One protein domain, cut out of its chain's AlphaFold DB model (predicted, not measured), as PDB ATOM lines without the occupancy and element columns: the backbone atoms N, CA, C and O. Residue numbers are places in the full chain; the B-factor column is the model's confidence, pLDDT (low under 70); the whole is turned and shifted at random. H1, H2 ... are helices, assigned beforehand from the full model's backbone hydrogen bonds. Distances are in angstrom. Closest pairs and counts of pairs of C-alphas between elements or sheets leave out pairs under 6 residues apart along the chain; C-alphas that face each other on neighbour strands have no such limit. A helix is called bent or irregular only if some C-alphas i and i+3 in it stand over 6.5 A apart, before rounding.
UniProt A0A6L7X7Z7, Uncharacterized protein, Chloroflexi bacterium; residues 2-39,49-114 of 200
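Overview. This is residues 2 to 39 and 49 to 114 of the 200 residues of an uncharacterized protein of Chloroflexi bacterium (UniProt A0A6L7X7Z7). This domain has little regular structure: three short helices, H1 and H2 each packed on part of H3, make a small group, and long loops make up most of the rest. Residues 3 to 9 and 18 to 23 stick out. The 104 printed residues hold H1, H2 and H3 in that order and no named strand; the class is all helix, with 33 residues in named elements. It is flat, spanning 45 by 38 by 20 A, and only just compact, close to loose, with a radius of gyration of the C-alphas of 15.1 A.

Along the chain. H1, residues 25 to 34, starts at C-alpha 25 (173.791, 161.298, 203.013), is 14.7 A long and only just irregular, C-alphas 30 and 33 being 6.7 A apart. H2, residues 52 to 61, is 14.2 A long. H3, residues 101 to 113, is 19.7 A long, ends at C-alpha 113 (181.392, 153.587, 189.918) and is irregular, C-alphas 109 and 112 being 7.1 A apart.

Arrangement. H1 touches H3 at residues 104 to 109 of H3 alone, closest C-alphas Pro 33 and Arg 105, 5.2 A, at a steep tilt of 66 degrees, opposite ways. H2 touches H3 at residues 101 to 106 of H3 alone, closest C-alphas Leu 56 and Gly 102, 4.5 A, about perpendicular at 80 degrees. H1 and H2 are apart. Every O i to N i+4 pair is within hydrogen-bond range in H2, but 4 of 6 in H1 and 7 of 9 in H3.

Size, cuts and confidence. The C-alphas farthest apart, of Asp 5 and Asp 62, are 46.1 A apart. Residues 40 to 48 are not printed; C-alphas 39 and 49 are 7.2 A apart across the cut. The link from H2 to H3 is long, 39 residues. The model's pLDDT is under 70 at residues 2 to 8, 19 to 23 and 81 to 95.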
ATOM      1  N   ILE A   2     182.001 167.552 209.239       50.81
ATOM      2  CA  ILE A   2     183.097 167.724 210.207       50.81
ATOM      3  C   ILE A   2     183.550 166.316 210.586       50.81
ATOM      4  O   ILE A   2     182.708 165.498 210.959       50.81
ATOM      5  N   SER A   3     184.826 165.994 210.394       53.59
ATOM      6  CA  SER A   3     185.387 164.720 210.847       53.59
ATOM      7  C   SER A   3     185.545 164.705 212.369       53.59
ATOM      8  O   SER A   3     185.416 165.728 213.037       53.59
ATOM      9  N   ARG A   4     185.779 163.518 212.940       48.72
ATOM     10  CA  ARG A   4     185.868 163.307 214.401       48.72
ATOM     11  C   ARG A   4     186.951 164.148 215.094       48.72
ATOM     12  O   ARG A   4     186.875 164.348 216.296       48.72
ATOM     13  N   ASP A   5     187.923 164.633 214.336       58.69
ATOM     14  CA  ASP A   5     189.043 165.490 214.735       58.69
ATOM     15  C   ASP A   5     188.764 166.999 214.548       58.69
ATOM     16  O   ASP A   5     189.646 167.821 214.769       58.69
ATOM     17  N   GLY A   6     187.556 167.385 214.124       56.81
ATOM     18  CA  GLY A   6     187.203 168.782 213.855       56.81
ATOM     19  C   GLY A   6     187.617 169.280 212.467       56.81
ATOM     20  O   GLY A   6     187.303 170.421 212.114       56.81
ATOM     21  N   THR A   7     188.255 168.442 211.643       66.12
ATOM     22  CA  THR A   7     188.665 168.830 210.291       66.12
ATOM     23  C   THR A   7     187.442 168.942 209.372       66.12
ATOM     24  O   THR A   7     186.504 168.141 209.387       66.12
ATOM     25  N   ARG A   8     187.397 169.997 208.555       66.62
ATOM     26  CA  ARG A   8     186.314 170.194 207.587       66.62
ATOM     27  C   ARG A   8     186.571 169.313 206.367       66.62
ATOM     28  O   ARG A   8     187.374 169.663 205.513       66.62
ATOM     29  N   LEU A   9     185.845 168.204 206.256       71.25
ATOM     30  CA  LEU A   9     185.861 167.359 205.066       71.25
ATOM     31  C   LEU A   9     185.131 168.055 203.914       71.25
ATOM     32  O   LEU A   9     183.955 168.443 204.047       71.25
ATOM     33  N   GLU A  10     185.830 168.185 202.785       77.31
ATOM     34  CA  GLU A  10     185.241 168.621 201.525       77.31
ATOM     35  C   GLU A  10     184.304 167.521 201.004       77.31
ATOM     36  O   GLU A  10     184.719 166.376 200.820       77.31
ATOM     37  N   PRO A  11     183.014 167.822 200.805       82.25
ATOM     38  CA  PRO A  11     182.078 166.854 200.263       82.25
ATOM     39  C   PRO A  11     182.320 166.652 198.765       82.25
ATOM     40  O   PRO A  11     182.636 167.600 198.042       82.25
ATOM     41  N   THR A  12     182.083 165.435 198.276       87.25
ATOM     42  CA  THR A  12     182.115 165.169 196.833       87.25
ATOM     43  C   THR A  12     181.085 166.044 196.106       87.25
ATOM     44  O   THR A  12     180.059 166.412 196.693       87.25
ATOM     45  N   PRO A  13     181.286 166.346 194.811       88.81
ATOM     46  CA  PRO A  13     180.310 167.116 194.042       88.81
ATOM     47  C   PRO A  13     178.910 166.490 193.963       88.81
ATOM     48  O   PRO A  13     177.950 167.206 193.690       88.81
ATOM     49  N   LEU A  14     178.797 165.183 194.222       91.06
ATOM     50  CA  LEU A  14     177.549 164.416 194.202       91.06
ATOM     51  C   LEU A  14     176.799 164.444 195.542       91.06
ATOM     52  O   LEU A  14     175.628 164.075 195.596       91.06
ATOM     53  N   CYS A  15     177.436 164.886 196.628       89.81
ATOM     54  CA  CYS A  15     176.750 165.112 197.893       89.81
ATOM     55  C   CYS A  15     176.002 166.447 197.811       89.81
ATOM     56  O   CYS A  15     176.621 167.505 197.726       89.81
ATOM     57  N   LEU A  16     174.667 166.402 197.801       87.75
ATOM     58  CA  LEU A  16     173.805 167.589 197.674       87.75
ATOM     59  C   LEU A  16     173.040 167.925 198.959       87.75
ATOM     60  O   LEU A  16     172.335 168.931 199.047       87.75
ATOM     61  N   MET A  17     173.187 167.080 199.975       82.69
ATOM     62  CA  MET A  17     172.505 167.211 201.253       82.69
ATOM     63  C   MET A  17     173.381 168.010 202.229       82.69
ATOM     64  O   MET A  17     174.239 167.454 202.909       82.69
ATOM     65  N   PHE A  18     173.172 169.330 202.284       70.88
ATOM     66  CA  PHE A  18     173.848 170.247 203.215       70.88
ATOM     67  C   PHE A  18     172.843 171.025 204.080       70.88
ATOM     68  O   PHE A  18     171.692 171.210 203.689       70.88
ATOM     69  N   GLY A  19     173.286 171.506 205.252       60.22
ATOM     70  CA  GLY A  19     172.492 172.341 206.170       60.22
ATOM     71  C   GLY A  19     172.199 171.697 207.534       60.22
ATOM     72  O   GLY A  19     172.499 170.524 207.753       60.22
ATOM     73  N   GLN A  20     171.613 172.480 208.454       40.53
ATOM     74  CA  GLN A  20     171.447 172.178 209.894       40.53
ATOM     75  C   GLN A  20     170.526 170.982 210.257       40.53
ATOM     76  O   GLN A  20     170.263 170.763 211.430       40.53
ATOM     77  N   GLY A  21     170.088 170.159 209.299       47.53
ATOM     78  CA  GLY A  21     169.248 168.980 209.577       47.53
ATOM     79  C   GLY A  21     169.328 167.854 208.541       47.53
ATOM     80  O   GLY A  21     168.445 167.003 208.483       47.53
ATOM     81  N   HIS A  22     170.344 167.849 207.671       54.16
ATOM     82  CA  HIS A  22     170.412 166.928 206.525       54.16
ATOM     83  C   HIS A  22     171.775 166.237 206.391       54.16
ATOM     84  O   HIS A  22     172.348 166.185 205.309       54.16
ATOM     85  N   GLN A  23     172.287 165.677 207.490       62.00
ATOM     86  CA  GLN A  23     173.556 164.930 207.506       62.00
ATOM     87  C   GLN A  23     173.416 163.447 207.103       62.00
ATOM     88  O   GLN A  23     174.388 162.704 207.137       62.00
ATOM     89  N   HIS A  24     172.236 163.015 206.652       77.81
ATOM     90  CA  HIS A  24     171.929 161.604 206.373       77.81
ATOM     91  C   HIS A  24     172.426 161.085 205.020       77.81
ATOM     92  O   HIS A  24     171.925 160.067 204.555       77.81
ATOM     93  N   PHE A  25     173.344 161.769 204.330       85.19
ATOM     94  CA  PHE A  25     173.791 161.298 203.013       85.19
ATOM     95  C   PHE A  25     174.381 159.884 203.106       85.19
ATOM     96  O   PHE A  25     173.953 158.999 202.373       85.19
ATOM     97  N   LEU A  26     175.290 159.653 204.059       85.50
ATOM     98  CA  LEU A  26     175.902 158.337 204.271       85.50
ATOM     99  C   LEU A  26     174.874 157.297 204.738       85.50
ATOM    100  O   LEU A  26     174.830 156.200 204.186       85.50
ATOM    101  N   ASP A  27     173.989 157.668 205.668       88.31
ATOM    102  CA  ASP A  27     172.896 156.796 206.120       88.31
ATOM    103  C   ASP A  27     171.990 156.374 204.953       88.31
ATOM    104  O   ASP A  27     171.565 155.220 204.863       88.31
ATOM    105  N   ARG A  28     171.702 157.293 204.022       89.81
ATOM    106  CA  ARG A  28     170.894 157.022 202.824       89.81
ATOM    107  C   ARG A  28     171.635 156.153 201.823       89.81
ATOM    108  O   ARG A  28     171.028 155.227 201.300       89.81
ATOM    109  N   VAL A  29     172.927 156.391 201.593       88.94
ATOM    110  CA  VAL A  29     173.749 155.509 200.747       88.94
ATOM    111  C   VAL A  29     173.743 154.077 201.298       88.94
ATOM    112  O   VAL A  29     173.680 153.134 200.518       88.94
ATOM    113  N   ALA A  30     173.731 153.894 202.623       89.06
ATOM    114  CA  ALA A  30     173.664 152.569 203.238       89.06
ATOM    115  C   ALA A  30     172.257 151.933 203.213       89.06
ATOM    116  O   ALA A  30     172.133 150.720 203.040       89.06
ATOM    117  N   SER A  31     171.199 152.724 203.415       91.31
ATOM    118  CA  SER A  31     169.825 152.221 203.595       91.31
ATOM    119  C   SER A  31     169.010 152.123 202.303       91.31
ATOM    120  O   SER A  31     168.269 151.156 202.141       91.31
ATOM    121  N   VAL A  32     169.152 153.066 201.365       92.12
ATOM    122  CA  VAL A  32     168.343 153.106 200.131       92.12
ATOM    123  C   VAL A  32     168.544 151.862 199.257       92.12
ATOM    124  O   VAL A  32     167.536 151.288 198.856       92.12
ATOM    125  N   PRO A  33     169.773 151.362 199.004       91.12
ATOM    126  CA  PRO A  33     169.958 150.125 198.238       91.12
ATOM    127  C   PRO A  33     169.274 148.896 198.852       91.12
ATOM    128  O   PRO A  33     168.870 147.987 198.125       91.12
ATOM    129  N   ARG A  34     169.152 148.869 200.189       93.12
ATOM    130  CA  ARG A  34     168.564 147.758 200.955       93.12
ATOM    131  C   ARG A  34     167.037 147.789 200.968       93.12
ATOM    132  O   ARG A  34     166.421 146.749 201.173       93.12
ATOM    133  N   LEU A  35     166.426 148.952 200.748       93.81
ATOM    134  CA  LEU A  35     164.986 149.061 200.558       93.81
ATOM    135  C   LEU A  35     164.656 148.625 199.125       93.81
ATOM    136  O   LEU A  35     164.786 149.412 198.196       93.81
ATOM    137  N   GLN A  36     164.301 147.352 198.947       93.56
ATOM    138  CA  GLN A  36     164.101 146.734 197.629       93.56
ATOM    139  C   GLN A  36     162.851 147.229 196.892       93.56
ATOM    140  O   GLN A  36     162.854 147.308 195.666       93.56
ATOM    141  N   ALA A  37     161.799 147.551 197.640       94.19
ATOM    142  CA  ALA A  37     160.519 147.992 197.112       94.19
ATOM    143  C   ALA A  37     160.042 149.253 197.849       94.19
ATOM    144  O   ALA A  37     160.325 149.414 199.045       94.19
ATOM    145  N   PRO A  38     159.307 150.150 197.168       94.00
ATOM    146  CA  PRO A  38     158.669 151.270 197.835       94.00
ATOM    147  C   PRO A  38     157.499 150.791 198.715       94.00
ATOM    148  O   PRO A  38     157.013 149.669 198.558       94.00
ATOM    149  N   PRO A  39     157.000 151.643 199.627       91.94
ATOM    150  CA  PRO A  39     155.725 151.407 200.296       91.94
ATOM    151  C   PRO A  39     154.576 151.227 199.294       91.94
ATOM    152  O   PRO A  39     154.628 151.767 198.188       91.94
ATOM    153  N   ALA A  49     150.722 146.817 196.335       94.12
ATOM    154  CA  ALA A  49     152.131 146.504 196.502       94.12
ATOM    155  C   ALA A  49     152.839 146.585 195.144       94.12
ATOM    156  O   ALA A  49     152.290 146.165 194.124       94.12
ATOM    157  N   VAL A  50     154.050 147.134 195.141       95.69
ATOM    158  CA  VAL A  50     154.911 147.213 193.958       95.69
ATOM    159  C   VAL A  50     156.159 146.406 194.254       95.69
ATOM    160  O   VAL A  50     156.803 146.612 195.280       95.69
ATOM    161  N   SER A  51     156.484 145.465 193.381       96.69
ATOM    162  CA  SER A  51     157.687 144.648 193.506       96.69
ATOM    163  C   SER A  51     158.957 145.439 193.175       96.69
ATOM    164  O   SER A  51     158.922 146.472 192.505       96.69
ATOM    165  N   GLU A  52     160.111 144.916 193.603       95.88
ATOM    166  CA  GLU A  52     161.425 145.450 193.216       95.88
ATOM    167  C   GLU A  52     161.566 145.531 191.688       95.88
ATOM    168  O   GLU A  52     161.967 146.562 191.153       95.88
ATOM    169  N   ALA A  53     161.199 144.458 190.982       97.38
ATOM    170  CA  ALA A  53     161.311 144.383 189.530       97.38
ATOM    171  C   ALA A  53     160.430 145.424 188.825       97.38
ATOM    172  O   ALA A  53     160.906 146.087 187.906       97.38
ATOM    173  N   GLU A  54     159.187 145.619 189.280       97.38
ATOM    174  CA  GLU A  54     158.302 146.667 188.753       97.38
ATOM    175  C   GLU A  54     158.894 148.062 188.990       97.38
ATOM    176  O   GLU A  54     158.985 148.854 188.057       97.38
ATOM    177  N   ALA A  55     159.377 148.355 190.203       96.81
ATOM    178  CA  ALA A  55     159.959 149.661 190.510       96.81
ATOM    179  C   ALA A  55     161.224 149.963 189.681       96.81
ATOM    180  O   ALA A  55     161.448 151.114 189.294       96.81
ATOM    181  N   LEU A  56     162.056 148.948 189.405       97.00
ATOM    182  CA  LEU A  56     163.222 149.073 188.525       97.00
ATOM    183  C   LEU A  56     162.816 149.235 187.057       97.00
ATOM    184  O   LEU A  56     163.380 150.087 186.373       97.00
ATOM    185  N   ALA A  57     161.838 148.461 186.584       97.75
ATOM    186  CA  ALA A  57     161.338 148.556 185.217       97.75
ATOM    187  C   ALA A  57     160.754 149.946 184.932       97.75
ATOM    188  O   ALA A  57     161.134 150.571 183.945       97.75
ATOM    189  N   GLU A  58     159.943 150.486 185.843       96.81
ATOM    190  CA  GLU A  58     159.406 151.847 185.735       96.81
ATOM    191  C   GLU A  58     160.512 152.909 185.674       96.81
ATOM    192  O   GLU A  58     160.410 153.898 184.951       96.81
ATOM    193  N   ALA A  59     161.591 152.727 186.443       96.44
ATOM    194  CA  ALA A  59     162.708 153.663 186.441       96.44
ATOM    195  C   ALA A  59     163.520 153.614 185.136       96.44
ATOM    196  O   ALA A  59     164.040 154.647 184.709       96.44
ATOM    197  N   LEU A  60     163.650 152.435 184.525       95.38
ATOM    198  CA  LEU A  60     164.462 152.217 183.328       95.38
ATOM    199  C   LEU A  60     163.706 152.491 182.025       95.38
ATOM    200  O   LEU A  60     164.317 152.963 181.067       95.38
ATOM    201  N   PHE A  61     162.409 152.187 181.979       96.19
ATOM    202  CA  PHE A  61     161.660 152.100 180.724       96.19
ATOM    203  C   PHE A  61     160.442 153.023 180.650       96.19
ATOM    204  O   PHE A  61     159.987 153.312 179.544       96.19
ATOM    205  N   ASP A  62     159.958 153.546 181.780       96.94
ATOM    206  CA  ASP A  62     158.783 154.415 181.803       96.94
ATOM    207  C   ASP A  62     159.126 155.883 182.052       96.94
ATOM    208  O   ASP A  62     160.182 156.280 182.555       96.94
ATOM    209  N   ARG A  63     158.156 156.744 181.737       95.56
ATOM    210  CA  ARG A  63     158.206 158.148 182.136       95.56
ATOM    211  C   ARG A  63     158.027 158.263 183.650       95.56
ATOM    212  O   ARG A  63     156.972 157.919 184.178       95.56
ATOM    213  N   TRP A  64     159.010 158.855 184.328       93.69
ATOM    214  CA  TRP A  64     158.995 158.986 185.788       93.69
ATOM    215  C   TRP A  64     157.837 159.846 186.292       93.69
ATOM    216  O   TRP A  64     157.800 161.063 186.064       93.69
ATOM    217  N   GLN A  65     156.947 159.210 187.054       92.38
ATOM    218  CA  GLN A  65     155.830 159.851 187.755       92.38
ATOM    219  C   GLN A  65     156.175 160.209 189.201       92.38
ATOM    220  O   GLN A  65     155.493 161.038 189.796       92.38
ATOM    221  N   ARG A  66     157.252 159.624 189.748       93.19
ATOM    222  CA  ARG A  66     157.715 159.817 191.129       93.19
ATOM    223  C   ARG A  66     156.628 159.545 192.173       93.19
ATOM    224  O   ARG A  66     156.344 160.427 192.971       93.19
ATOM    225  N   PRO A  67     155.973 158.379 192.192       91.81
ATOM    226  CA  PRO A  67     154.855 158.143 193.107       91.81
ATOM    227  C   PRO A  67     155.289 157.825 194.550       91.81
ATOM    228  O   PRO A  67     154.437 157.706 195.430       91.81
ATOM    229  N   ASP A  68     156.589 157.655 194.810       92.25
ATOM    230  CA  ASP A  68     157.059 156.955 196.001       92.25
ATOM    231  C   ASP A  68     157.514 157.919 197.104       92.25
ATOM    232  O   ASP A  68     158.393 158.762 196.915       92.25
ATOM    233  N   ALA A  69     156.961 157.759 198.307       88.69
ATOM    234  CA  ALA A  69     157.320 158.550 199.486       88.69
ATOM    235  C   ALA A  69     158.571 158.006 200.213       88.69
ATOM    236  O   ALA A  69     158.596 157.910 201.441       88.69
ATOM    237  N   THR A  70     159.610 157.629 199.464       89.81
ATOM    238  CA  THR A  70     160.886 157.130 200.006       89.81
ATOM    239  C   THR A  70     161.945 158.229 200.102       89.81
ATOM    240  O   THR A  70     161.757 159.351 199.633       89.81
ATOM    241  N   HIS A  71     163.084 157.931 200.728       88.12
ATOM    242  CA  HIS A  71     164.219 158.853 200.739       88.12
ATOM    243  C   HIS A  71     164.829 159.016 199.339       88.12
ATOM    244  O   HIS A  71     164.905 158.053 198.581       88.12
ATOM    245  N   SER A  72     165.306 160.227 199.038       86.56
ATOM    246  CA  SER A  72     166.038 160.546 197.809       86.56
ATOM    247  C   SER A  72     167.400 161.180 198.098       86.56
ATOM    248  O   SER A  72     167.706 161.530 199.243       86.56
ATOM    249  N   PHE A  73     168.206 161.376 197.056       89.31
ATOM    250  CA  PHE A  73     169.508 162.047 197.146       89.31
ATOM    251  C   PHE A  73     169.510 163.494 196.632       89.31
ATOM    252  O   PHE A  73     170.552 164.147 196.686       89.31
ATOM    253  N   ARG A  74     168.358 164.016 196.177       88.25
ATOM    254  CA  ARG A  74     168.234 165.315 195.483       88.25
ATOM    255  C   ARG A  74     169.022 165.388 194.180       88.25
ATOM    256  O   ARG A  74     169.460 166.462 193.791       88.25
ATOM    257  N   TRP A  75     169.231 164.243 193.532       90.81
ATOM    258  CA  TRP A  75     169.825 164.184 192.195       90.81
ATOM    259  C   TRP A  75     168.795 164.451 191.096       90.81
ATOM    260  O   TRP A  75     169.177 164.845 189.998       90.81
ATOM    261  N   ASP A  76     167.503 164.262 191.381       91.31
ATOM    262  CA  ASP A  76     166.433 164.618 190.455       91.31
ATOM    263  C   ASP A  76     166.125 166.126 190.559       91.31
ATOM    264  O   ASP A  76     165.786 166.611 191.647       91.31
ATOM    265  N   PRO A  77     166.162 166.878 189.444       88.88
ATOM    266  CA  PRO A  77     165.824 168.300 189.431       88.88
ATOM    267  C   PRO A  77     164.432 168.618 189.999       88.88
ATOM    268  O   PRO A  77     164.214 169.703 190.534       88.88
ATOM    269  N   LYS A  78     163.471 167.686 189.905       86.50
ATOM    270  CA  LYS A  78     162.118 167.851 190.468       86.50
ATOM    271  C   LYS A  78     162.090 167.838 191.996       86.50
ATOM    272  O   LYS A  78     161.104 168.276 192.577       86.50
ATOM    273  N   GLU A  79     163.167 167.397 192.636       82.75
ATOM    274  CA  GLU A  79     163.332 167.402 194.091       82.75
ATOM    275  C   GLU A  79     163.953 168.710 194.616       82.75
ATOM    276  O   GLU A  79     164.261 168.820 195.806       82.75
ATOM    277  N   ASP A  80     164.151 169.724 193.760       77.94
ATOM    278  CA  ASP A  80     164.531 171.075 194.190       77.94
ATOM    279  C   ASP A  80     163.331 171.807 194.809       77.94
ATOM    280  O   ASP A  80     162.618 172.591 194.179       77.94
ATOM    281  N   VAL A  81     163.077 171.508 196.080       68.19
ATOM    282  CA  VAL A  81     161.923 172.017 196.820       68.19
ATOM    283  C   VAL A  81     162.232 173.374 197.452       68.19
ATOM    284  O   VAL A  81     162.884 173.477 198.491       68.19
ATOM    285  N   ARG A  82     161.701 174.443 196.851       69.06
ATOM    286  CA  ARG A  82     161.807 175.815 197.370       69.06
ATOM    287  C   ARG A  82     160.692 176.111 198.371       69.06
ATOM    288  O   ARG A  82     159.659 176.656 197.997       69.06
ATOM    289  N   TYR A  83     160.917 175.763 199.639       59.56
ATOM    290  CA  TYR A  83     159.958 175.930 200.746       59.56
ATOM    291  C   TYR A  83     159.246 177.298 200.761       59.56
ATOM    292  O   TYR A  83     158.033 177.345 200.914       59.56
ATOM    293  N   ALA A  84     159.976 178.396 200.536       56.31
ATOM    294  CA  ALA A  84     159.431 179.756 200.604       56.31
ATOM    295  C   ALA A  84     158.526 180.163 199.422       56.31
ATOM    296  O   ALA A  84     157.894 181.210 199.481       56.31
ATOM    297  N   LEU A  85     158.477 179.373 198.343       60.78
ATOM    298  CA  LEU A  85     157.710 179.692 197.131       60.78
ATOM    299  C   LEU A  85     156.541 178.725 196.900       60.78
ATOM    300  O   LEU A  85     156.010 178.656 195.792       60.78
ATOM    301  N   ARG A  86     156.153 177.938 197.911       60.72
ATOM    302  CA  ARG A  86     155.056 176.974 197.777       60.72
ATOM    303  C   ARG A  86     153.731 177.550 198.240       60.72
ATOM    304  O   ARG A  86     153.645 178.145 199.304       60.72
ATOM    305  N   ALA A  87     152.691 177.261 197.460       66.00
ATOM    306  CA  ALA A  87     151.305 177.458 197.873       66.00
ATOM    307  C   ALA A  87     150.865 176.453 198.958       66.00
ATOM    308  O   ALA A  87     149.941 176.738 199.710       66.00
ATOM    309  N   ASN A  88     151.537 175.296 199.046       63.25
ATOM    310  CA  ASN A  88     151.180 174.191 199.938       63.25
ATOM    311  C   ASN A  88     152.296 173.876 200.938       63.25
ATOM    312  O   ASN A  88     153.479 173.987 200.605       63.25
ATOM    313  N   ASP A  89     151.910 173.399 202.122       66.19
ATOM    314  CA  ASP A  89     152.837 172.957 203.162       66.19
ATOM    315  C   ASP A  89     153.660 171.740 202.680       66.19
ATOM    316  O   ASP A  89     153.099 170.690 202.362       66.19
ATOM    317  N   PRO A  90     154.996 171.840 202.595       61.81
ATOM    318  CA  PRO A  90     155.864 170.736 202.185       61.81
ATOM    319  C   PRO A  90     156.037 169.645 203.257       61.81
ATOM    320  O   PRO A  90     156.674 168.623 202.986       61.81
ATOM    321  N   THR A  91     155.520 169.852 204.471       66.81
ATOM    322  CA  THR A  91     155.519 168.857 205.552       66.81
ATOM    323  C   THR A  91     154.257 167.992 205.576       66.81
ATOM    324  O   THR A  91     154.309 166.882 206.110       66.81
ATOM    325  N   ASP A  92     153.165 168.424 204.931       69.94
ATOM    326  CA  ASP A  92     151.961 167.604 204.776       69.94
ATOM    327  C   ASP A  92     152.244 166.436 203.819       69.94
ATOM    328  O   ASP A  92     152.634 166.605 202.664       69.94
ATOM    329  N   ALA A  93     152.012 165.211 204.298       66.62
ATOM    330  CA  ALA A  93     152.185 163.981 203.534       66.62
ATOM    331  C   ALA A  93     151.370 163.943 202.225       66.62
ATOM    332  O   ALA A  93     151.691 163.155 201.337       66.62
ATOM    333  N   LYS A  94     150.317 164.760 202.088       64.44
ATOM    334  CA  LYS A  94     149.506 164.867 200.864       64.44
ATOM    335  C   LYS A  94     150.153 165.719 199.772       64.44
ATOM    336  O   LYS A  94     149.832 165.520 198.605       64.44
ATOM    337  N   THR A  95     151.014 166.660 200.145       65.31
ATOM    338  CA  THR A  95     151.636 167.661 199.256       65.31
ATOM    339  C   THR A  95     153.159 167.568 199.244       65.31
ATOM    340  O   THR A  95     153.824 168.306 198.514       65.31
ATOM    341  N   LYS A  96     153.709 166.653 200.045       71.50
ATOM    342  CA  LYS A  96     155.122 166.304 200.090       71.50
ATOM    343  C   LYS A  96     155.576 165.770 198.740       71.50
ATOM    344  O   LYS A  96     154.948 164.875 198.178       71.50
ATOM    345  N   ASP A  97     156.704 166.280 198.256       73.88
ATOM    346  CA  ASP A  97     157.305 165.753 197.039       73.88
ATOM    347  C   ASP A  97     157.773 164.325 197.252       73.88
ATOM    348  O   ASP A  97     158.409 163.970 198.252       73.88
ATOM    349  N   THR A  98     157.444 163.518 196.266       87.94
ATOM    350  CA  THR A  98     157.770 162.110 196.174       87.94
ATOM    351  C   THR A  98     158.858 161.913 195.126       87.94
ATOM    352  O   THR A  98     159.253 162.834 194.407       87.94
ATOM    353  N   THR A  99     159.396 160.705 195.065       92.38
ATOM    354  CA  THR A  99     160.531 160.373 194.214       92.38
ATOM    355  C   THR A  99     160.249 159.135 193.371       92.38
ATOM    356  O   THR A  99     159.231 158.466 193.552       92.38
ATOM    357  N   GLN A 100     161.132 158.842 192.420       95.88
ATOM    358  CA  GLN A 100     161.118 157.585 191.683       95.88
ATOM    359  C   GLN A 100     162.011 156.586 192.429       95.88
ATOM    360  O   GLN A 100     163.240 156.690 192.390       95.88
ATOM    361  N   HIS A 101     161.408 155.629 193.142       95.50
ATOM    362  CA  HIS A 101     162.146 154.734 194.037       95.50
ATOM    363  C   HIS A 101     163.244 153.939 193.315       95.50
ATOM    364  O   HIS A 101     164.409 153.990 193.718       95.50
ATOM    365  N   GLY A 102     162.891 153.271 192.210       96.69
ATOM    366  CA  GLY A 102     163.841 152.475 191.429       96.69
ATOM    367  C   GLY A 102     165.033 153.291 190.924       96.69
ATOM    368  O   GLY A 102     166.161 152.807 190.947       96.69
ATOM    369  N   ALA A 103     164.818 154.562 190.570       96.31
ATOM    370  CA  ALA A 103     165.885 155.446 190.108       96.31
ATOM    371  C   ALA A 103     166.886 155.782 191.222       96.31
ATOM    372  O   ALA A 103     168.093 155.659 191.017       96.31
ATOM    373  N   ASN A 104     166.411 156.146 192.422       94.69
ATOM    374  CA  ASN A 104     167.304 156.385 193.563       94.69
ATOM    375  C   ASN A 104     168.078 155.128 193.949       94.69
ATOM    376  O   ASN A 104     169.251 155.220 194.309       94.69
ATOM    377  N   ARG A 105     167.430 153.962 193.878       95.62
ATOM    378  CA  ARG A 105     168.074 152.690 194.183       95.62
ATOM    379  C   ARG A 105     169.192 152.382 193.189       95.62
ATOM    380  O   ARG A 105     170.316 152.137 193.618       95.62
ATOM    381  N   LEU A 106     168.917 152.472 191.886       95.56
ATOM    382  CA  LEU A 106     169.926 152.305 190.835       95.56
ATOM    383  C   LEU A 106     171.080 153.298 190.995       95.56
ATOM    384  O   LEU A 106     172.242 152.904 190.947       95.56
ATOM    385  N   ALA A 107     170.775 154.570 191.254       93.88
ATOM    386  CA  ALA A 107     171.791 155.599 191.428       93.88
ATOM    387  C   ALA A 107     172.670 155.350 192.667       93.88
ATOM    388  O   ALA A 107     173.887 155.511 192.599       93.88
ATOM    389  N   ALA A 108     172.088 154.905 193.785       93.62
ATOM    390  CA  ALA A 108     172.845 154.562 194.987       93.62
ATOM    391  C   ALA A 108     173.766 153.349 194.773       93.62
ATOM    392  O   ALA A 108     174.901 153.357 195.244       93.62
ATOM    393  N   VAL A 109     173.303 152.340 194.029       93.44
ATOM    394  CA  VAL A 109     174.112 151.169 193.649       93.44
ATOM    395  C   VAL A 109     175.231 151.551 192.676       93.44
ATOM    396  O   VAL A 109     176.333 151.023 192.781       93.44
ATOM    397  N   ALA A 110     174.974 152.482 191.755       93.00
ATOM    398  CA  ALA A 110     175.954 152.949 190.777       93.00
ATOM    399  C   ALA A 110     176.960 153.962 191.350       93.00
ATOM    400  O   ALA A 110     178.017 154.168 190.756       93.00
ATOM    401  N   LEU A 111     176.676 154.584 192.499       92.69
ATOM    402  CA  LEU A 111     177.519 155.627 193.093       92.69
ATOM    403  C   LEU A 111     179.007 155.234 193.239       92.69
ATOM    404  O   LEU A 111     179.851 156.071 192.916       92.69
ATOM    405  N   PRO A 112     179.379 154.001 193.650       91.50
ATOM    406  CA  PRO A 112     180.783 153.585 193.732       91.50
ATOM    407  C   PRO A 112     181.529 153.596 192.388       91.50
ATOM    408  O   PRO A 112     182.755 153.712 192.371       91.50
ATOM    409  N   LEU A 113     180.810 153.507 191.263       93.12
ATOM    410  CA  LEU A 113     181.392 153.587 189.918       93.12
ATOM    411  C   LEU A 113     181.885 155.001 189.599       93.12
ATOM    412  O   LEU A 113     182.801 155.174 188.799       93.12
ATOM    413  N   LEU A 114     181.321 156.019 190.255       93.81
ATOM    414  CA  LEU A 114     181.704 157.423 190.111       93.81
ATOM    415  C   LEU A 114     182.887 157.746 191.030       93.81
ATOM    416  O   LEU A 114     182.811 158.627 191.888       93.81
TER     417      LEU A 114